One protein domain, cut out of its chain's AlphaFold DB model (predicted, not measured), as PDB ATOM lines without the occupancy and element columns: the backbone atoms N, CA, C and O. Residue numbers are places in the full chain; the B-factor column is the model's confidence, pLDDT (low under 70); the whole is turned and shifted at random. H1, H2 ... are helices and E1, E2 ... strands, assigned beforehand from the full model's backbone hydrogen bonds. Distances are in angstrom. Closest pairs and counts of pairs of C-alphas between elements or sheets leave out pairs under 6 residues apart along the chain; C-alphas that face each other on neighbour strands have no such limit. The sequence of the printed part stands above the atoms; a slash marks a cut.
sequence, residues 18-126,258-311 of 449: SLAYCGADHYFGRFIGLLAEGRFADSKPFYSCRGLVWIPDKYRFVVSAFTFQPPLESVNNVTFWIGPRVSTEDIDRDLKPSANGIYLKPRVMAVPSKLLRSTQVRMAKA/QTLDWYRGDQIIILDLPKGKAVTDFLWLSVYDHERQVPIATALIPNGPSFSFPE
ATOM      1  N   SER A  18     229.670 145.776 157.938       30.31
ATOM      2  CA  SER A  18     230.874 146.578 157.832       30.31
ATOM      3  C   SER A  18     230.444 148.045 157.836       30.31
ATOM      4  O   SER A  18     230.626 148.802 156.889       30.31
ATOM      5  N   LEU A  19     229.850 148.473 158.950       31.16
ATOM      6  CA  LEU A  19     230.077 149.822 159.404       31.16
ATOM      7  C   LEU A  19     231.559 149.822 159.745       31.16
ATOM      8  O   LEU A  19     231.967 149.249 160.754       31.16
ATOM      9  N   ALA A  20     232.362 150.389 158.846       30.88
ATOM     10  CA  ALA A  20     233.716 150.813 159.140       30.88
ATOM     11  C   ALA A  20     233.625 151.862 160.260       30.88
ATOM     12  O   ALA A  20     233.662 153.067 160.031       30.88
ATOM     13  N   TYR A  21     233.392 151.394 161.485       39.25
ATOM     14  CA  TYR A  21     233.539 152.189 162.681       39.25
ATOM     15  C   TYR A  21     235.019 152.522 162.762       39.25
ATOM     16  O   TYR A  21     235.866 151.627 162.764       39.25
ATOM     17  N   CYS A  22     235.325 153.814 162.806       37.31
ATOM     18  CA  CYS A  22     236.660 154.313 163.091       37.31
ATOM     19  C   CYS A  22     237.097 153.715 164.446       37.31
ATOM     20  O   CYS A  22     236.650 154.165 165.499       37.31
ATOM     21  N   GLY A  23     237.872 152.623 164.411       42.44
ATOM     22  CA  GLY A  23     238.276 151.845 165.589       42.44
ATOM     23  C   GLY A  23     238.014 150.332 165.551       42.44
ATOM     24  O   GLY A  23     238.495 149.657 166.452       42.44
ATOM     25  N   ALA A  24     237.311 149.776 164.553       37.84
ATOM     26  CA  ALA A  24     237.083 148.322 164.459       37.84
ATOM     27  C   ALA A  24     238.369 147.506 164.193       37.84
ATOM     28  O   ALA A  24     238.446 146.344 164.579       37.84
ATOM     29  N   ASP A  25     239.391 148.133 163.603       53.69
ATOM     30  CA  ASP A  25     240.668 147.484 163.270       53.69
ATOM     31  C   ASP A  25     241.691 147.515 164.421       53.69
ATOM     32  O   ASP A  25     242.827 147.079 164.247       53.69
ATOM     33  N   HIS A  26     241.351 148.092 165.579       68.81
ATOM     34  CA  HIS A  26     242.270 148.229 166.713       68.81
ATOM     35  C   HIS A  26     241.743 147.481 167.934       68.81
ATOM     36  O   HIS A  26     240.613 147.676 168.376       68.81
ATOM     37  N   TYR A  27     242.593 146.634 168.511       82.88
ATOM     38  CA  TYR A  27     242.273 145.924 169.740       82.88
ATOM     39  C   TYR A  27     242.380 146.867 170.944       82.88
ATOM     40  O   TYR A  27     243.456 147.374 171.257       82.88
ATOM     41  N   PHE A  28     241.266 147.066 171.649       87.50
ATOM     42  CA  PHE A  28     241.196 147.864 172.881       87.50
ATOM     43  C   PHE A  28     240.933 147.018 174.132       87.50
ATOM     44  O   PHE A  28     240.607 147.558 175.189       87.50
ATOM     45  N   GLY A  29     241.088 145.698 174.025       88.94
ATOM     46  CA  GLY A  29     240.801 144.751 175.096       88.94
ATOM     47  C   GLY A  29     239.445 144.080 174.934       88.94
ATOM     48  O   GLY A  29     238.940 143.900 173.825       88.94
ATOM     49  N   ARG A  30     238.844 143.693 176.060       90.19
ATOM     50  CA  ARG A  30     237.566 142.982 176.062       90.19
ATOM     51  C   ARG A  30     236.406 143.945 175.829       90.19
ATOM     52  O   ARG A  30     236.217 144.885 176.593       90.19
ATOM     53  N   PHE A  31     235.606 143.684 174.801       90.50
ATOM     54  CA  PHE A  31     234.365 144.417 174.555       90.50
ATOM     55  C   PHE A  31     233.311 144.075 175.613       90.50
ATOM     56  O   PHE A  31     233.120 142.897 175.917       90.50
ATOM     57  N   ILE A  32     232.609 145.082 176.140       89.69
ATOM     58  CA  ILE A  32     231.534 144.863 177.125       89.69
ATOM     59  C   ILE A  32     230.173 145.414 176.719       89.69
ATOM     60  O   ILE A  32     229.165 145.001 177.283       89.69
ATOM     61  N   GLY A  33     230.112 146.327 175.749       87.62
ATOM     62  CA  GLY A  33     228.834 146.860 175.305       87.62
ATOM     63  C   GLY A  33     228.915 148.237 174.674       87.62
ATOM     64  O   GLY A  33     229.977 148.739 174.306       87.62
ATOM     65  N   LEU A  34     227.738 148.838 174.538       91.06
ATOM     66  CA  LEU A  34     227.530 150.110 173.867       91.06
ATOM     67  C   LEU A  34     227.055 151.139 174.887       91.06
ATOM     68  O   LEU A  34     226.117 150.881 175.637       91.06
ATOM     69  N   LEU A  35     227.644 152.330 174.860       91.69
ATOM     70  CA  LEU A  35     226.952 153.517 175.335       91.69
ATOM     71  C   LEU A  35     226.014 153.929 174.210       91.69
ATOM     72  O   LEU A  35     226.474 154.302 173.136       91.69
ATOM     73  N   ALA A  36     224.712 153.827 174.433       87.69
ATOM     74  CA  ALA A  36     223.710 154.312 173.501       87.69
ATOM     75  C   ALA A  36     222.693 155.151 174.263       87.69
ATOM     76  O   ALA A  36     222.217 154.745 175.323       87.69
ATOM     77  N   GLU A  37     222.387 156.321 173.712       84.81
ATOM     78  CA  GLU A  37     221.378 157.209 174.264       84.81
ATOM     79  C   GLU A  37     220.018 156.508 174.343       84.81
ATOM     80  O   GLU A  37     219.487 156.028 173.332       84.81
ATOM     81  N   GLY A  38     219.462 156.438 175.552       70.31
ATOM     82  CA  GLY A  38     218.100 155.965 175.762       70.31
ATOM     83  C   GLY A  38     217.103 156.947 175.147       70.31
ATOM     84  O   GLY A  38     217.261 158.160 175.272       70.31
ATOM     85  N   ARG A  39     216.053 156.451 174.478       58.47
ATOM     86  CA  ARG A  39     214.953 157.326 174.046       58.47
ATOM     87  C   ARG A  39     214.156 157.739 175.278       58.47
ATOM     88  O   ARG A  39     213.265 157.014 175.706       58.47
ATOM     89  N   PHE A  40     214.464 158.903 175.832       55.81
ATOM     90  CA  PHE A  40     213.561 159.559 176.764       55.81
ATOM     91  C   PHE A  40     212.333 160.002 175.977       55.81
ATOM     92  O   PHE A  40     212.442 160.822 175.063       55.81
ATOM     93  N   ALA A  41     211.175 159.427 176.291       42.84
ATOM     94  CA  ALA A  41     209.914 159.938 175.785       42.84
ATOM     95  C   ALA A  41     209.825 161.443 176.122       42.84
ATOM     96  O   ALA A  41     210.035 161.857 177.261       42.84
ATOM     97  N   ASP A  42     209.606 162.253 175.089       50.84
ATOM     98  CA  ASP A  42     209.201 163.662 175.138       50.84
ATOM     99  C   ASP A  42     210.152 164.734 175.714       50.84
ATOM    100  O   ASP A  42     209.735 165.887 175.835       50.84
ATOM    101  N   SER A  43     211.438 164.464 175.984       51.97
ATOM    102  CA  SER A  43     212.351 165.513 176.494       51.97
ATOM    103  C   SER A  43     213.573 165.789 175.611       51.97
ATOM    104  O   SER A  43     214.450 164.957 175.414       51.97
ATOM    105  N   LYS A  44     213.653 167.026 175.104       59.19
ATOM    106  CA  LYS A  44     214.913 167.645 174.667       59.19
ATOM    107  C   LYS A  44     215.839 167.833 175.886       59.19
ATOM    108  O   LYS A  44     215.338 168.100 176.987       59.19
ATOM    109  N   PRO A  45     217.171 167.779 175.724       63.62
ATOM    110  CA  PRO A  45     217.929 167.704 174.480       63.62
ATOM    111  C   PRO A  45     218.301 166.270 174.087       63.62
ATOM    112  O   PRO A  45     218.382 165.377 174.920       63.62
ATOM    113  N   PHE A  46     218.548 166.097 172.792       73.69
ATOM    114  CA  PHE A  46     219.159 164.902 172.226       73.69
ATOM    115  C   PHE A  46     220.672 165.119 172.196       73.69
ATOM    116  O   PHE A  46     221.139 166.046 171.530       73.69
ATOM    117  N   TYR A  47     221.422 164.296 172.922       81.50
ATOM    118  CA  TYR A  47     222.871 164.434 173.078       81.50
ATOM    119  C   TYR A  47     223.658 163.734 171.963       81.50
ATOM    120  O   TYR A  47     224.883 163.841 171.913       81.50
ATOM    121  N   SER A  48     222.989 162.991 171.073       86.00
ATOM    122  CA  SER A  48     223.624 162.124 170.074       86.00
ATOM    123  C   SER A  48     224.693 161.222 170.707       86.00
ATOM    124  O   SER A  48     225.769 161.029 170.139       86.00
ATOM    125  N   CYS A  49     224.409 160.702 171.905       89.25
ATOM    126  CA  CYS A  49     225.395 160.003 172.719       89.25
ATOM    127  C   CYS A  49     225.533 158.542 172.278       89.25
ATOM    128  O   CYS A  49     224.637 157.724 172.512       89.25
ATOM    129  N   ARG A  50     226.657 158.190 171.644       91.25
ATOM    130  CA  ARG A  50     226.968 156.803 171.252       91.25
ATOM    131  C   ARG A  50     228.446 156.487 171.411       91.25
ATOM    132  O   ARG A  50     229.258 157.343 171.100       91.25
ATOM    133  N   GLY A  51     228.801 155.270 171.809       91.69
ATOM    134  CA  GLY A  51     230.189 154.800 171.836       91.69
ATOM    135  C   GLY A  51     230.314 153.309 172.134       91.69
ATOM    136  O   GLY A  51     229.390 152.690 172.657       91.69
ATOM    137  N   LEU A  52     231.465 152.733 171.798       93.06
ATOM    138  CA  LEU A  52     231.814 151.339 172.082       93.06
ATOM    139  C   LEU A  52     232.657 151.286 173.356       93.06
ATOM    140  O   LEU A  52     233.629 152.034 173.452       93.06
ATOM    141  N   VAL A  53     232.316 150.418 174.309       94.44
ATOM    142  CA  VAL A  53     233.029 150.312 175.590       94.44
ATOM    143  C   VAL A  53     233.872 149.045 175.644       94.44
ATOM    144  O   VAL A  53     233.386 147.933 175.420       94.44
ATOM    145  N   TRP A  54     235.135 149.236 176.005       93.94
ATOM    146  CA  TRP A  54     236.157 148.206 176.092       93.94
ATOM    147  C   TRP A  54     236.858 148.257 177.444       93.94
ATOM    148  O   TRP A  54     237.004 149.320 178.053       93.94
ATOM    149  N   ILE A  55     237.341 147.101 177.880       94.00
ATOM    150  CA  ILE A  55     238.180 146.946 179.059       94.00
ATOM    151  C   ILE A  55     239.575 146.517 178.592       94.00
ATOM    152  O   ILE A  55     239.774 145.337 178.283       94.00
ATOM    153  N   PRO A  56     240.536 147.455 178.512       92.81
ATOM    154  CA  PRO A  56     241.919 147.151 178.153       92.81
ATOM    155  C   PRO A  56     242.649 146.349 179.235       92.81
ATOM    156  O   PRO A  56     243.540 145.578 178.897       92.81
ATOM    157  N   ASP A  57     242.302 146.557 180.511       92.88
ATOM    158  CA  ASP A  57     242.906 145.937 181.692       92.88
ATOM    159  C   ASP A  57     242.036 146.148 182.949       92.88
ATOM    160  O   ASP A  57     240.950 146.721 182.889       92.88
ATOM    161  N   LYS A  58     242.547 145.722 184.110       92.38
ATOM    162  CA  LYS A  58     241.889 145.786 185.424       92.38
ATOM    163  C   LYS A  58     241.483 147.185 185.915       92.38
ATOM    164  O   LYS A  58     240.648 147.286 186.816       92.38
ATOM    165  N   TYR A  59     242.098 148.252 185.418       94.31
ATOM    166  CA  TYR A  59     242.055 149.576 186.052       94.31
ATOM    167  C   TYR A  59     241.510 150.675 185.144       94.31
ATOM    168  O   TYR A  59     241.478 151.839 185.550       94.31
ATOM    169  N   ARG A  60     241.123 150.349 183.909       95.00
ATOM    170  CA  ARG A  60     240.762 151.346 182.901       95.00
ATOM    171  C   ARG A  60     239.586 150.890 182.051       95.00
ATOM    172  O   ARG A  60     239.391 149.699 181.833       95.00
ATOM    173  N   PHE A  61     238.869 151.865 181.505       95.31
ATOM    174  CA  PHE A  61     237.971 151.682 180.369       95.31
ATOM    175  C   PHE A  61     238.484 152.454 179.164       95.31
ATOM    176  O   PHE A  61     239.106 153.512 179.296       95.31
ATOM    177  N   VAL A  62     238.161 151.943 177.983       94.69
ATOM    178  CA  VAL A  62     238.325 152.649 176.717       94.69
ATOM    179  C   VAL A  62     236.957 152.819 176.080       94.69
ATOM    180  O   VAL A  62     236.202 151.856 175.960       94.69
ATOM    181  N   VAL A  63     236.645 154.039 175.652       94.06
ATOM    182  CA  VAL A  63     235.470 154.333 174.834       94.06
ATOM    183  C   VAL A  63     235.941 154.762 173.450       94.06
ATOM    184  O   VAL A  63     236.613 155.786 173.306       94.06
ATOM    185  N   SER A  64     235.620 153.963 172.434       91.69
ATOM    186  CA  SER A  64     235.935 154.257 171.031       91.69
ATOM    187  C   SER A  64     234.678 154.664 170.261       91.69
ATOM    188  O   SER A  64     233.555 154.402 170.701       91.69
ATOM    189  N   ALA A  65     234.867 155.339 169.121       88.94
ATOM    190  CA  ALA A  65     233.779 155.881 168.301       88.94
ATOM    191  C   ALA A  65     232.771 156.721 169.116       88.94
ATOM    192  O   ALA A  65     231.572 156.720 168.831       88.94
ATOM    193  N   PHE A  66     233.256 157.417 170.154       92.06
ATOM    194  CA  PHE A  66     232.396 158.170 171.058       92.06
ATOM    195  C   PHE A  66     231.919 159.470 170.411       92.06
ATOM    196  O   PHE A  66     232.714 160.349 170.079       92.06
ATOM    197  N   THR A  67     230.610 159.596 170.259       91.94
ATOM    198  CA  THR A  67     229.911 160.788 169.785       91.94
ATOM    199  C   THR A  67     229.090 161.341 170.935       91.94
ATOM    200  O   THR A  67     228.418 160.582 171.630       91.94
ATOM    201  N   PHE A  68     229.185 162.645 171.165       91.38
ATOM    202  CA  PHE A  68     228.411 163.354 172.177       91.38
ATOM    203  C   PHE A  68     228.378 164.833 171.819       91.38
ATOM    204  O   PHE A  68     229.428 165.460 171.683       91.38
ATOM    205  N   GLN A  69     227.181 165.382 171.666       88.75
ATOM    206  CA  GLN A  69     226.941 166.776 171.341       88.75
ATOM    207  C   GLN A  69     226.237 167.456 172.525       88.75
ATOM    208  O   GLN A  69     225.055 167.196 172.760       88.75
ATOM    209  N   PRO A  70     226.931 168.333 173.272       82.12
ATOM    210  CA  PRO A  70     226.289 169.109 174.326       82.12
ATOM    211  C   PRO A  70     225.250 170.085 173.727       82.12
ATOM    212  O   PRO A  70     225.496 170.651 172.656       82.12
ATOM    213  N   PRO A  71     224.090 170.309 174.374       74.19
ATOM    214  CA  PRO A  71     223.114 171.313 173.946       74.19
ATOM    215  C   PRO A  71     223.697 172.733 174.031       74.19
ATOM    216  O   PRO A  71     224.535 173.022 174.883       74.19
ATOM    217  N   LEU A  72     223.240 173.619 173.134       66.25
ATOM    218  CA  LEU A  72     223.759 174.989 172.984       66.25
ATOM    219  C   LEU A  72     223.394 175.934 174.144       66.25
ATOM    220  O   LEU A  72     224.056 176.956 174.314       66.25
ATOM    221  N   GLU A  73     222.352 175.622 174.915       58.16
ATOM    222  CA  GLU A  73     221.846 176.460 176.004       58.16
ATOM    223  C   GLU A  73     221.972 175.710 177.340       58.16
ATOM    224  O   GLU A  73     221.358 174.664 177.505       58.16
ATOM    225  N   SER A  74     222.725 176.309 178.272       51.22
ATOM    226  CA  SER A  74     222.993 175.919 179.671       51.22
ATOM    227  C   SER A  74     224.237 175.066 179.976       51.22
ATOM    228  O   SER A  74     224.832 174.383 179.144       51.22
ATOM    229  N   VAL A  75     224.689 175.241 181.221       58.00
ATOM    230  CA  VAL A  75     225.867 174.648 181.858       58.00
ATOM    231  C   VAL A  75     225.674 173.134 181.931       58.00
ATOM    232  O   VAL A  75     225.102 172.614 182.881       58.00
ATOM    233  N   ASN A  76     226.133 172.424 180.907       66.38
ATOM    234  CA  ASN A  76     225.964 170.979 180.817       66.38
ATOM    235  C   ASN A  76     226.788 170.264 181.878       66.38
ATOM    236  O   ASN A  76     227.963 170.006 181.659       66.38
ATOM    237  N   ASN A  77     226.184 169.878 183.000       85.50
ATOM    238  CA  ASN A  77     226.851 169.053 184.007       85.50
ATOM    239  C   ASN A  77     226.781 167.560 183.646       85.50
ATOM    240  O   ASN A  77     226.329 166.726 184.431       85.50
ATOM    241  N   VAL A  78     227.178 167.233 182.416       90.06
ATOM    242  CA  VAL A  78     227.220 165.858 181.912       90.06
ATOM    243  C   VAL A  78     228.636 165.322 182.055       90.06
ATOM    244  O   VAL A  78     229.591 165.991 181.661       90.06
ATOM    245  N   THR A  79     228.786 164.119 182.606       94.00
ATOM    246  CA  THR A  79     230.103 163.510 182.867       94.00
ATOM    247  C   THR A  79     230.104 162.007 182.596       94.00
ATOM    248  O   THR A  79     229.043 161.381 182.547       94.00
ATOM    249  N   PHE A  80     231.295 161.411 182.472       96.19
ATOM    250  CA  PHE A  80     231.444 159.966 182.647       96.19
ATOM    251  C   PHE A  80     231.331 159.618 184.132       96.19
ATOM    252  O   PHE A  80     232.049 160.163 184.978       96.19
ATOM    253  N   TRP A  81     230.433 158.691 184.425       96.12
ATOM    254  CA  TRP A  81     230.039 158.302 185.767       96.12
ATOM    255  C   TRP A  81     230.059 156.783 185.882       96.12
ATOM    256  O   TRP A  81     229.552 156.088 185.004       96.12
ATOM    257  N   ILE A  82     230.646 156.255 186.948       96.62
ATOM    258  CA  ILE A  82     230.724 154.811 187.182       96.62
ATOM    259  C   ILE A  82     230.156 154.462 188.549       96.62
ATOM    260  O   ILE A  82     230.344 155.214 189.504       96.62
ATOM    261  N   GLY A  83     229.489 153.323 188.674       94.44
ATOM    262  CA  GLY A  83     228.966 152.904 189.963       94.44
ATOM    263  C   GLY A  83     228.512 151.449 190.012       94.44
ATOM    264  O   GLY A  83     228.703 150.710 189.045       94.44
ATOM    265  N   PRO A  84     227.943 151.032 191.152       94.31
ATOM    266  CA  PRO A  84     227.696 151.854 192.339       94.31
ATOM    267  C   PRO A  84     228.991 152.214 193.095       94.31
ATOM    268  O   PRO A  84     229.963 151.463 193.073       94.31
ATOM    269  N   ARG A  85     229.037 153.367 193.779       91.38
ATOM    270  CA  ARG A  85     230.184 153.739 194.639       91.38
ATOM    271  C   ARG A  85     230.242 152.873 195.899       91.38
ATOM    272  O   ARG A  85     231.328 152.482 196.332       91.38
ATOM    273  N   VAL A  86     229.080 152.620 196.495       90.81
ATOM    274  CA  VAL A  86     228.883 151.753 197.663       90.81
ATOM    275  C   VAL A  86     227.713 150.826 197.359       90.81
ATOM    276  O   VAL A  86     226.678 151.310 196.913       90.81
ATOM    277  N   SER A  87     227.876 149.521 197.592       88.12
ATOM    278  CA  SER A  87     226.773 148.561 197.466       88.12
ATOM    279  C   SER A  87     225.657 148.928 198.440       88.12
ATOM    280  O   SER A  87     225.924 149.176 199.617       88.12
ATOM    281  N   THR A  88     224.423 148.988 197.950       88.81
ATOM    282  CA  THR A  88     223.245 149.264 198.780       88.81
ATOM    283  C   THR A  88     222.571 147.992 199.290       88.81
ATOM    284  O   THR A  88     221.529 148.088 199.930       88.81
ATOM    285  N   GLU A  89     223.155 146.818 199.007       86.38
ATOM    286  CA  GLU A  89     222.582 145.475 199.234       86.38
ATOM    287  C   GLU A  89     221.283 145.201 198.451       86.38
ATOM    288  O   GLU A  89     220.761 144.087 198.469       86.38
ATOM    289  N   ASP A  90     220.808 146.186 197.689       90.31
ATOM    290  CA  ASP A  90     219.701 146.092 196.751       90.31
ATOM    291  C   ASP A  90     220.259 146.025 195.324       90.31
ATOM    292  O   ASP A  90     220.669 147.025 194.729       90.31
ATOM    293  N   ILE A  91     220.278 144.808 194.775       86.25
ATOM    294  CA  ILE A  91     220.835 144.517 193.449       86.25
ATOM    295  C   ILE A  91     220.102 145.307 192.356       86.25
ATOM    296  O   ILE A  91     220.744 145.835 191.446       86.25
ATOM    297  N   ASP A  92     218.776 145.432 192.443       87.62
ATOM    298  CA  ASP A  92     217.973 146.101 191.414       87.62
ATOM    299  C   ASP A  92     218.241 147.607 191.377       87.62
ATOM    300  O   ASP A  92     218.184 148.240 190.313       87.62
ATOM    301  N   ARG A  93     218.547 148.184 192.541       89.00
ATOM    302  CA  ARG A  93     218.970 149.575 192.666       89.00
ATOM    303  C   ARG A  93     220.406 149.772 192.191       89.00
ATOM    304  O   ARG A  93     220.674 150.736 191.476       89.00
ATOM    305  N   ASP A  94     221.309 148.871 192.554       90.50
ATOM    306  CA  ASP A  94     222.738 148.973 192.249       90.50
ATOM    307  C   ASP A  94     223.054 148.752 190.762       90.50
ATOM    308  O   ASP A  94     223.999 149.347 190.238       90.50
ATOM    309  N   LEU A  95     222.233 147.972 190.050       90.56
ATOM    310  CA  LEU A  95     222.326 147.788 188.596       90.56
ATOM    311  C   LEU A  95     221.935 149.039 187.793       90.56
ATOM    312  O   LEU A  95     222.239 149.119 186.600       90.56
ATOM    313  N   LYS A  96     221.263 150.017 188.413       91.00
ATOM    314  CA  LYS A  96     220.779 151.224 187.738       91.00
ATOM    315  C   LYS A  96     221.688 152.421 188.039       91.00
ATOM    316  O   LYS A  96     221.935 152.730 189.208       91.00
ATOM    317  N   PRO A  97     222.138 153.159 187.008       92.19
ATOM    318  CA  PRO A  97     222.862 154.401 187.215       92.19
ATOM    319  C   PRO A  97     222.092 155.393 188.077       92.19
ATOM    320  O   PRO A  97     220.905 155.643 187.867       92.19
ATOM    321  N   SER A  98     222.792 155.974 189.043       92.44
ATOM    322  CA  SER A  98     222.231 156.919 190.003       92.44
ATOM    323  C   SER A  98     223.315 157.858 190.535       92.44
ATOM    324  O   SER A  98     224.497 157.729 190.199       92.44
ATOM    325  N   ALA A  99     222.931 158.766 191.436       90.50
ATOM    326  CA  ALA A  99     223.864 159.617 192.176       90.50
ATOM    327  C   ALA A  99     224.931 158.822 192.962       90.50
ATOM    328  O   ALA A  99     225.995 159.357 193.268       90.50
ATOM    329  N   ASN A 100     224.686 157.537 193.258       92.12
ATOM    330  CA  ASN A 100     225.637 156.632 193.906       92.12
ATOM    331  C   ASN A 100     226.727 156.155 192.927       92.12
ATOM    332  O   ASN A 100     226.876 154.963 192.677       92.12
ATOM    333  N   GLY A 101     227.494 157.078 192.357       92.19
ATOM    334  CA  GLY A 101     228.630 156.745 191.504       92.19
ATOM    335  C   GLY A 101     229.835 157.640 191.755       92.19
ATOM    336  O   GLY A 101     229.934 158.332 192.771       92.19
ATOM    337  N   ILE A 102     230.792 157.561 190.841       94.62
ATOM    338  CA  ILE A 102     232.085 158.226 190.907       94.62
ATOM    339  C   ILE A 102     232.377 158.849 189.546       94.62
ATOM    340  O   ILE A 102     232.183 158.225 188.502       94.62
ATOM    341  N   TYR A 103     232.889 160.077 189.567       94.56
ATOM    342  CA  TYR A 103     233.357 160.771 188.375       94.56
ATOM    343  C   TYR A 103     234.601 160.094 187.793       94.56
ATOM    344  O   TYR A 103     235.588 159.893 188.506       94.56
ATOM    345  N   LEU A 104     234.589 159.826 186.486       94.69
ATOM    346  CA  LEU A 104     235.773 159.413 185.737       94.69
ATOM    347  C   LEU A 104     236.220 160.542 184.812       94.69
ATOM    348  O   LEU A 104     235.486 160.968 183.921       94.69
ATOM    349  N   LYS A 105     237.455 161.019 184.997       92.44
ATOM    350  CA  LYS A 105     238.015 162.064 184.138       92.44
ATOM    351  C   LYS A 105     238.387 161.479 182.767       92.44
ATOM    352  O   LYS A 105     239.251 160.600 182.729       92.44
ATOM    353  N   PRO A 106     237.840 161.998 181.653       93.25
ATOM    354  CA  PRO A 106     238.236 161.551 180.326       93.25
ATOM    355  C   PRO A 106     239.658 162.003 179.987       93.25
ATOM    356  O   PRO A 106     240.018 163.174 180.142       93.25
ATOM    357  N   ARG A 107     240.468 161.069 179.486       91.81
ATOM    358  CA  ARG A 107     241.720 161.361 178.783       91.81
ATOM    359  C   ARG A 107     241.542 161.035 177.313       91.81
ATOM    360  O   ARG A 107     241.283 159.893 176.955       91.81
ATOM    361  N   VAL A 108     241.691 162.045 176.469       88.50
ATOM    362  CA  VAL A 108     241.556 161.887 175.024       88.50
ATOM    363  C   VAL A 108     242.895 161.477 174.428       88.50
ATOM    364  O   VAL A 108     243.920 162.113 174.673       88.50
ATOM    365  N   MET A 109     242.867 160.430 173.617       82.75
ATOM    366  CA  MET A 109     243.956 160.004 172.756       82.75
ATOM    367  C   MET A 109     243.475 160.114 171.308       82.75
ATOM    368  O   MET A 109     242.408 159.610 170.955       82.75
ATOM    369  N   ALA A 110     244.247 160.797 170.463       70.31
ATOM    370  CA  ALA A 110     243.943 160.837 169.039       70.31
ATOM    371  C   ALA A 110     244.011 159.413 168.475       70.31
ATOM    372  O   ALA A 110     244.989 158.702 168.724       70.31
ATOM    373  N   VAL A 111     243.002 159.005 167.699       63.72
ATOM    374  CA  VAL A 111     243.137 157.813 166.859       63.72
ATOM    375  C   VAL A 111     244.307 158.099 165.916       63.72
ATOM    376  O   VAL A 111     244.289 159.151 165.264       63.72
ATOM    377  N   PRO A 112     245.340 157.242 165.838       54.84
ATOM    378  CA  PRO A 112     246.404 157.415 164.863       54.84
ATOM    379  C   PRO A 112     245.811 157.225 163.459       54.84
ATOM    380  O   PRO A 112     245.867 156.158 162.866       54.84
ATOM    381  N   SER A 113     245.236 158.291 162.903       47.06
ATOM    382  CA  SER A 113     244.559 158.354 161.599       47.06
ATOM    383  C   SER A 113     245.518 158.224 160.411       47.06
ATOM    384  O   SER A 113     245.138 158.412 159.258       47.06
ATOM    385  N   LYS A 114     246.775 157.862 160.670       42.28
ATOM    386  CA  LYS A 114     247.757 157.492 159.662       42.28
ATOM    387  C   LYS A 114     248.535 156.286 160.150       42.28
ATOM    388  O   LYS A 114     249.385 156.400 161.030       42.28
ATOM    389  N   LEU A 115     248.322 155.185 159.443       42.19
ATOM    390  CA  LEU A 115     249.139 153.975 159.357       42.19
ATOM    391  C   LEU A 115     250.615 154.231 158.939       42.19
ATOM    392  O   LEU A 115     251.288 153.337 158.446       42.19
ATOM    393  N   LEU A 116     251.117 155.463 159.070       41.84
ATOM    394  CA  LEU A 116     252.399 155.953 158.571       41.84
ATOM    395  C   LEU A 116     252.880 157.125 159.449       41.84
ATOM    396  O   LEU A 116     253.153 158.220 158.955       41.84
ATOM    397  N   ARG A 117     253.028 156.944 160.767       45.31
ATOM    398  CA  ARG A 117     254.187 157.610 161.379       45.31
ATOM    399  C   ARG A 117     255.363 156.825 160.839       45.31
ATOM    400  O   ARG A 117     255.482 155.655 161.168       45.31
ATOM    401  N   SER A 118     256.136 157.440 159.941       46.84
ATOM    402  CA  SER A 118     257.430 156.924 159.496       46.84
ATOM    403  C   SER A 118     258.162 156.418 160.730       46.84
ATOM    404  O   SER A 118     258.673 157.230 161.504       46.84
ATOM    405  N   THR A 119     258.150 155.106 160.955       59.38
ATOM    406  CA  THR A 119     258.858 154.522 162.078       59.38
ATOM    407  C   THR A 119     260.298 154.953 161.912       59.38
ATOM    408  O   THR A 119     260.868 154.778 160.834       59.38
ATOM    409  N   GLN A 120     260.872 155.613 162.917       72.06
ATOM    410  CA  GLN A 120     262.272 156.000 162.829       72.06
ATOM    411  C   GLN A 120     263.083 154.720 162.643       72.06
ATOM    412  O   GLN A 120     263.164 153.895 163.552       72.06
ATOM    413  N   VAL A 121     263.626 154.526 161.444       82.44
ATOM    414  CA  VAL A 121     264.508 153.400 161.169       82.44
ATOM    415  C   VAL A 121     265.839 153.724 161.824       82.44
ATOM    416  O   VAL A 121     266.443 154.760 161.547       82.44
ATOM    417  N   ARG A 122     266.283 152.851 162.723       85.31
ATOM    418  CA  ARG A 122     267.594 152.943 163.360       85.31
ATOM    419  C   ARG A 122     268.424 151.757 162.915       85.31
ATOM    420  O   ARG A 122     267.974 150.616 162.974       85.31
ATOM    421  N   MET A 123     269.638 152.034 162.463       85.19
ATOM    422  CA  MET A 123     270.569 150.973 162.109       85.19
ATOM    423  C   MET A 123     271.110 150.351 163.390       85.19
ATOM    424  O   MET A 123     271.605 151.063 164.262       85.19
ATOM    425  N   ALA A 124     271.003 149.032 163.502       82.50
ATOM    426  CA  ALA A 124     271.696 148.288 164.539       82.50
ATOM    427  C   ALA A 124     273.204 148.311 164.253       82.50
ATOM    428  O   ALA A 124     273.625 148.289 163.090       82.50
ATOM    429  N   LYS A 125     274.035 148.328 165.297       81.62
ATOM    430  CA  LYS A 125     275.484 148.200 165.129       81.62
ATOM    431  C   LYS A 125     275.837 146.913 164.377       81.62
ATOM    432  O   LYS A 125     275.397 145.828 164.758       81.62
ATOM    433  N   ALA A 126     276.658 147.037 163.331       74.62
ATOM    434  CA  ALA A 126     277.127 145.890 162.563       74.62
ATOM    435  C   ALA A 126     277.859 144.905 163.488       74.62
ATOM    436  O   ALA A 126     278.751 145.321 164.239       74.62
ATOM    437  N   GLN A 258     234.893 167.822 185.515       80.19
ATOM    438  CA  GLN A 258     234.882 168.497 184.222       80.19
ATOM    439  C   GLN A 258     233.731 167.932 183.397       80.19
ATOM    440  O   GLN A 258     233.559 166.716 183.297       80.19
ATOM    441  N   THR A 259     232.954 168.833 182.820       88.25
ATOM    442  CA  THR A 259     231.839 168.520 181.934       88.25
ATOM    443  C   THR A 259     232.350 167.977 180.602       88.25
ATOM    444  O   THR A 259     233.435 168.357 180.161       88.25
ATOM    445  N   LEU A 260     231.591 167.092 179.953       89.50
ATOM    446  CA  LEU A 260     231.973 166.549 178.649       89.50
ATOM    447  C   LEU A 260     231.971 167.635 177.565       89.50
ATOM    448  O   LEU A 260     230.993 168.365 177.401       89.50
ATOM    449  N   ASP A 261     233.063 167.688 176.805       88.62
ATOM    450  CA  ASP A 261     233.186 168.500 175.593       88.62
ATOM    451  C   ASP A 261     232.445 167.851 174.410       88.62
ATOM    452  O   ASP A 261     231.921 166.743 174.507       88.62
ATOM    453  N   TRP A 262     232.408 168.519 173.255       89.06
ATOM    454  CA  TRP A 262     231.879 167.918 172.028       89.06
ATOM    455  C   TRP A 262     232.825 166.835 171.484       89.06
ATOM    456  O   TRP A 262     233.958 167.123 171.100       89.06
ATOM    457  N   TYR A 263     232.321 165.603 171.362       90.12
ATOM    458  CA  TYR A 263     233.011 164.470 170.742       90.12
ATOM    459  C   TYR A 263     232.365 164.067 169.410       90.12
ATOM    460  O   TYR A 263     231.143 163.934 169.313       90.12
ATOM    461  N   ARG A 264     233.189 163.843 168.377       88.12
ATOM    462  CA  ARG A 264     232.742 163.525 167.004       88.12
ATOM    463  C   ARG A 264     232.947 162.063 166.591       88.12
ATOM    464  O   ARG A 264     232.580 161.702 165.478       88.12
ATOM    465  N   GLY A 265     233.517 161.229 167.460       85.75
ATOM    466  CA  GLY A 265     233.791 159.814 167.186       85.75
ATOM    467  C   GLY A 265     235.165 159.512 166.581       85.75
ATOM    468  O   GLY A 265     235.464 158.352 166.326       85.75
ATOM    469  N   ASP A 266     236.015 160.517 166.383       84.62
ATOM    470  CA  ASP A 266     237.376 160.409 165.830       84.62
ATOM    471  C   ASP A 266     238.472 160.258 166.904       84.62
ATOM    472  O   ASP A 266     239.670 160.252 166.611       84.62
ATOM    473  N   GLN A 267     238.060 160.137 168.161       86.12
ATOM    474  CA  GLN A 267     238.925 160.103 169.332       86.12
ATOM    475  C   GLN A 267     238.712 158.822 170.136       86.12
ATOM    476  O   GLN A 267     237.613 158.266 170.181       86.12
ATOM    477  N   ILE A 268     239.773 158.388 170.815       88.56
ATOM    478  CA  ILE A 268     239.721 157.325 171.816       88.56
ATOM    479  C   ILE A 268     239.715 157.989 173.187       88.56
ATOM    480  O   ILE A 268     240.577 158.813 173.487       88.56
ATOM    481  N   ILE A 269     238.754 157.626 174.029       92.62
ATOM    482  CA  ILE A 269     238.654 158.137 175.395       92.62
ATOM    483  C   ILE A 269     239.122 157.049 176.348       92.62
ATOM    484  O   ILE A 269     238.610 155.936 176.325       92.62
ATOM    485  N   ILE A 270     240.085 157.379 177.200       94.19
ATOM    486  CA  ILE A 270     240.584 156.516 178.266       94.19
ATOM    487  C   ILE A 270     240.031 157.042 179.589       94.19
ATOM    488  O   ILE A 270     240.174 158.228 179.901       94.19
ATOM    489  N   LEU A 271     239.411 156.158 180.364       95.62
ATOM    490  CA  LEU A 271     238.864 156.447 181.686       95.62
ATOM    491  C   LEU A 271     239.635 155.623 182.716       95.62
ATOM    492  O   LEU A 271     239.519 154.399 182.742       95.62
ATOM    493  N   ASP A 272     240.434 156.286 183.550       95.19
ATOM    494  CA  ASP A 272     241.166 155.611 184.625       95.19
ATOM    495  C   ASP A 272     240.293 155.492 185.873       95.19
ATOM    496  O   ASP A 272     239.681 156.472 186.308       95.19
ATOM    497  N   LEU A 273     240.273 154.305 186.474       94.94
ATOM    498  CA  LEU A 273     239.571 154.071 187.727       94.94
ATOM    499  C   LEU A 273     240.290 154.724 188.918       94.94
ATOM    500  O   LEU A 273     241.510 154.930 188.889       94.94
ATOM    501  N   PRO A 274     239.556 155.028 190.006       92.69
ATOM    502  CA  PRO A 274     240.164 155.449 191.260       92.69
ATOM    503  C   PRO A 274     241.203 154.438 191.757       92.69
ATOM    504  O   PRO A 274     241.069 153.227 191.569       92.69
ATOM    505  N   LYS A 275     242.241 154.928 192.443       91.25
ATOM    506  CA  LYS A 275     243.309 154.067 192.972       91.25
ATOM    507  C   LYS A 275     242.731 152.962 193.861       91.25
ATOM    508  O   LYS A 275     241.934 153.233 194.752       91.25
ATOM    509  N   GLY A 276     243.186 151.731 193.636       90.12
ATOM    510  CA  GLY A 276     242.767 150.561 194.413       90.12
ATOM    511  C   GLY A 276     241.404 149.984 194.024       90.12
ATOM    512  O   GLY A 276     241.008 148.992 194.624       90.12
ATOM    513  N   LYS A 277     240.713 150.561 193.032       92.38
ATOM    514  CA  LYS A 277     239.471 150.014 192.477       92.38
ATOM    515  C   LYS A 277     239.731 149.261 191.179       92.38
ATOM    516  O   LYS A 277     240.532 149.704 190.357       92.38
ATOM    517  N   ALA A 278     239.059 148.131 191.011       92.69
ATOM    518  CA  ALA A 278     239.080 147.323 189.800       92.69
ATOM    519  C   ALA A 278     237.773 147.475 189.017       92.69
ATOM    520  O   ALA A 278     236.755 147.900 189.558       92.69
ATOM    521  N   VAL A 279     237.787 147.078 187.745       92.56
ATOM    522  CA  VAL A 279     236.590 147.118 186.886       92.56
ATOM    523  C   VAL A 279     235.413 146.344 187.481       92.56
ATOM    524  O   VAL A 279     234.275 146.787 187.397       92.56
ATOM    525  N   THR A 280     235.708 145.217 188.130       91.38
ATOM    526  CA  THR A 280     234.740 144.318 188.775       91.38
ATOM    527  C   THR A 280     234.090 144.895 190.029       91.38
ATOM    528  O   THR A 280     233.129 144.315 190.522       91.38
ATOM    529  N   ASP A 281     234.600 146.010 190.559       92.19
ATOM    530  CA  ASP A 281     234.014 146.674 191.731       92.19
ATOM    531  C   ASP A 281     232.765 147.494 191.366       92.19
ATOM    532  O   ASP A 281     232.113 148.052 192.249       92.19
ATOM    533  N   PHE A 282     232.451 147.595 190.073       93.62
ATOM    534  CA  PHE A 282     231.380 148.414 189.525       93.62
ATOM    535  C   PHE A 282     230.459 147.577 188.633       93.62
ATOM    536  O   PHE A 282     230.865 146.567 188.064       93.62
ATOM    537  N   LEU A 283     229.211 148.020 188.496       93.94
ATOM    538  CA  LEU A 283     228.160 147.336 187.739       93.94
ATOM    539  C   LEU A 283     227.769 148.073 186.459       93.94
ATOM    540  O   LEU A 283     227.221 147.466 185.542       93.94
ATOM    541  N   TRP A 284     228.039 149.374 186.369       94.94
ATOM    542  CA  TRP A 284     227.712 150.166 185.190       94.94
ATOM    543  C   TRP A 284     228.688 151.321 184.982       94.94
ATOM    544  O   TRP A 284     229.180 151.935 185.928       94.94
ATOM    545  N   LEU A 285     228.904 151.644 183.710       96.81
ATOM    546  CA  LEU A 285     229.511 152.879 183.232       96.81
ATOM    547  C   LEU A 285     228.433 153.674 182.494       96.81
ATOM    548  O   LEU A 285     227.757 153.139 181.618       96.81
ATOM    549  N   SER A 286     228.272 154.952 182.821       95.25
ATOM    550  CA  SER A 286     227.225 155.799 182.262       95.25
ATOM    551  C   SER A 286     227.749 157.173 181.858       95.25
ATOM    552  O   SER A 286     228.669 157.718 182.464       95.25
ATOM    553  N   VAL A 287     227.140 157.744 180.824       94.44
ATOM    554  CA  VAL A 287     227.152 159.187 180.593       94.44
ATOM    555  C   VAL A 287     225.961 159.744 181.357       94.44
ATOM    556  O   VAL A 287     224.821 159.417 181.033       94.44
ATOM    557  N   TYR A 288     226.223 160.528 182.397       92.06
ATOM    558  CA  TYR A 288     225.212 160.915 183.378       92.06
ATOM    559  C   TYR A 288     224.995 162.424 183.385       92.06
ATOM    560  O   TYR A 288     225.964 163.185 183.438       92.06
ATOM    561  N   ASP A 289     223.728 162.835 183.337       89.69
ATOM    562  CA  ASP A 289     223.296 164.224 183.472       89.69
ATOM    563  C   ASP A 289     223.008 164.513 184.949       89.69
ATOM    564  O   ASP A 289     221.999 164.068 185.503       89.69
ATOM    565  N   HIS A 290     223.909 165.254 185.596       88.06
ATOM    566  CA  HIS A 290     223.792 165.579 187.020       88.06
ATOM    567  C   HIS A 290     222.737 166.642 187.316       88.06
ATOM    568  O   HIS A 290     222.261 166.718 188.446       88.06
ATOM    569  N   GLU A 291     222.355 167.470 186.345       84.44
ATOM    570  CA  GLU A 291     221.292 168.456 186.555       84.44
ATOM    571  C   GLU A 291     219.931 167.757 186.615       84.44
ATOM    572  O   GLU A 291     219.101 168.044 187.480       84.44
ATOM    573  N   ARG A 292     219.725 166.790 185.718       82.56
ATOM    574  CA  ARG A 292     218.479 166.023 185.616       82.56
ATOM    575  C   ARG A 292     218.452 164.773 186.482       82.56
ATOM    576  O   ARG A 292     217.375 164.221 186.684       82.56
ATOM    577  N   GLN A 293     219.606 164.338 186.985       87.25
ATOM    578  CA  GLN A 293     219.773 163.092 187.736       87.25
ATOM    579  C   GLN A 293     219.338 161.854 186.927       87.25
ATOM    580  O   GLN A 293     218.772 160.904 187.474       87.25
ATOM    581  N   VAL A 294     219.615 161.845 185.618       86.94
ATOM    582  CA  VAL A 294     219.263 160.735 184.713       86.94
ATOM    583  C   VAL A 294     220.469 160.251 183.898       86.94
ATOM    584  O   VAL A 294     221.302 161.063 183.483       86.94
ATOM    585  N   PRO A 295     220.582 158.937 183.625       90.12
ATOM    586  CA  PRO A 295     221.619 158.410 182.745       90.12
ATOM    587  C   PRO A 295     221.272 158.619 181.275       90.12
ATOM    588  O   PRO A 295     220.311 158.036 180.789       90.12
ATOM    589  N   ILE A 296     222.086 159.375 180.540       90.50
ATOM    590  CA  ILE A 296     221.921 159.584 179.094       90.50
ATOM    591  C   ILE A 296     222.177 158.277 178.337       90.50
ATOM    592  O   ILE A 296     221.382 157.879 177.490       90.50
ATOM    593  N   ALA A 297     223.285 157.606 178.653       91.62
ATOM    594  CA  ALA A 297     223.688 156.337 178.053       91.62
ATOM    595  C   ALA A 297     224.359 155.452 179.104       91.62
ATOM    596  O   ALA A 297     225.057 155.967 179.978       91.62
ATOM    597  N   THR A 298     224.190 154.134 179.005       93.19
ATOM    598  CA  THR A 298     224.687 153.189 180.019       93.19
ATOM    599  C   THR A 298     225.200 151.913 179.379       93.19
ATOM    600  O   THR A 298     224.510 151.312 178.562       93.19
ATOM    601  N   ALA A 299     226.380 151.477 179.807       93.88
ATOM    602  CA  ALA A 299     226.925 150.156 179.549       93.88
ATOM    603  C   ALA A 299     227.001 149.387 180.874       93.88
ATOM    604  O   ALA A 299     227.568 149.880 181.852       93.88
ATOM    605  N   LEU A 300     226.426 148.186 180.907       92.88
ATOM    606  CA  LEU A 300     226.521 147.299 182.064       92.88
ATOM    607  C   LEU A 300     227.874 146.583 182.055       92.88
ATOM    608  O   LEU A 300     228.344 146.135 181.010       92.88
ATOM    609  N   ILE A 301     228.490 146.485 183.226       92.19
ATOM    610  CA  ILE A 301     229.760 145.796 183.430       92.19
ATOM    611  C   ILE A 301     229.429 144.367 183.862       92.19
ATOM    612  O   ILE A 301     228.772 144.179 184.889       92.19
ATOM    613  N   PRO A 302     229.860 143.343 183.108       86.19
ATOM    614  CA  PRO A 302     229.654 141.970 183.531       86.19
ATOM    615  C   PRO A 302     230.423 141.696 184.828       86.19
ATOM    616  O   PRO A 302     231.615 141.970 184.929       86.19
ATOM    617  N   ASN A 303     229.745 141.110 185.807       78.19
ATOM    618  CA  ASN A 303     230.298 140.733 187.111       78.19
ATOM    619  C   ASN A 303     230.184 139.219 187.376       78.19
ATOM    620  O   ASN A 303     230.273 138.765 188.514       78.19
ATOM    621  N   GLY A 304     229.952 138.430 186.323       77.94
ATOM    622  CA  GLY A 304     229.823 136.979 186.416       77.94
ATOM    623  C   GLY A 304     231.167 136.260 186.611       77.94
ATOM    624  O   GLY A 304     232.215 136.797 186.263       77.94
ATOM    625  N   PRO A 305     231.155 135.001 187.085       76.31
ATOM    626  CA  PRO A 305     232.371 134.231 187.371       76.31
ATOM    627  C   PRO A 305     233.205 133.889 186.125       76.31
ATOM    628  O   PRO A 305     234.387 133.579 186.240       76.31
ATOM    629  N   SER A 306     232.606 133.930 184.932       79.00
ATOM    630  CA  SER A 306     233.284 133.724 183.646       79.00
ATOM    631  C   SER A 306     233.841 135.014 183.039       79.00
ATOM    632  O   SER A 306     234.494 134.974 181.992       79.00
ATOM    633  N   PHE A 307     233.566 136.166 183.655       85.00
ATOM    634  CA  PHE A 307     234.077 137.437 183.183       85.00
ATOM    635  C   PHE A 307     235.522 137.625 183.654       85.00
ATOM    636  O   PHE A 307     235.805 137.724 184.845       85.00
ATOM    637  N   SER A 308     236.433 137.702 182.691       86.44
ATOM    638  CA  SER A 308     237.825 138.084 182.892       86.44
ATOM    639  C   SER A 308     238.139 139.301 182.035       86.44
ATOM    640  O   SER A 308     237.528 139.510 180.989       86.44
ATOM    641  N   PHE A 309     239.096 140.110 182.465       88.31
ATOM    642  CA  PHE A 309     239.679 141.175 181.655       88.31
ATOM    643  C   PHE A 309     241.102 140.780 181.243       88.31
ATOM    644  O   PHE A 309     241.691 139.900 181.875       88.31
ATOM    645  N   PRO A 310     241.661 141.398 180.189       92.12
ATOM    646  CA  PRO A 310     243.028 141.117 179.776       92.12
ATOM    647  C   PRO A 310     244.026 141.437 180.898       92.12
ATOM    648  O   PRO A 310     243.945 142.494 181.530       92.12
ATOM    649  N   GLU A 311     244.980 140.537 181.137       91.69
ATOM    650  CA  GLU A 311     245.997 140.683 182.186       91.69
ATOM    651  C   GLU A 311     247.405 140.399 181.646       91.69
ATOM    652  O   GLU A 311     247.567 139.553 180.758       91.69
TER     653      GLU A 311
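Overview. This is residues 18 to 126 and 258 to 311 of the 449 residues of the protein "DM13 domain-containing protein" of Trichuris muris (UniProt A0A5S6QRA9). There is little regular structure: a sandwich of two antiparallel sheets, E1 E2 E3 E8 E6 and E5 E4 E9 E10; residues 114 to 126, with E7, stick out. The printed part has 163 residues, 64 in named elements, ten named strands and, between E4 and E5, H1: mostly strand. It is compact, radius of gyration of the C-alphas 17.7 A, spans 66 by 41 by 32 A.

Along the chain. E1 is residues 30 to 36, from C-alpha (237.566, 142.982, 176.062); E2 50-57, 21.9 A; E3 60-68; E4 78-83; H1 91-94; E5 102-104; E6 106-110; E7 121-123; E8 267-272; E9 284-289; E10 294-300, to C-alpha (226.521, 147.299, 182.064).

Arrangement. E1 E2 E3 are a meander, successive strands antiparallel neighbours; N 32 and O 53, 3.0 A apart, are within hydrogen-bond range. The closest C-alphas of E1 and E10, Ala 36 and Ala 297, are 5.0 A apart. H1 is on neither sheet.

Size, cuts and confidence. Across the cut, C-alphas 126 and 258 are 52.6 A apart. Residues 18 to 26 are among 30 under pLDDT 70.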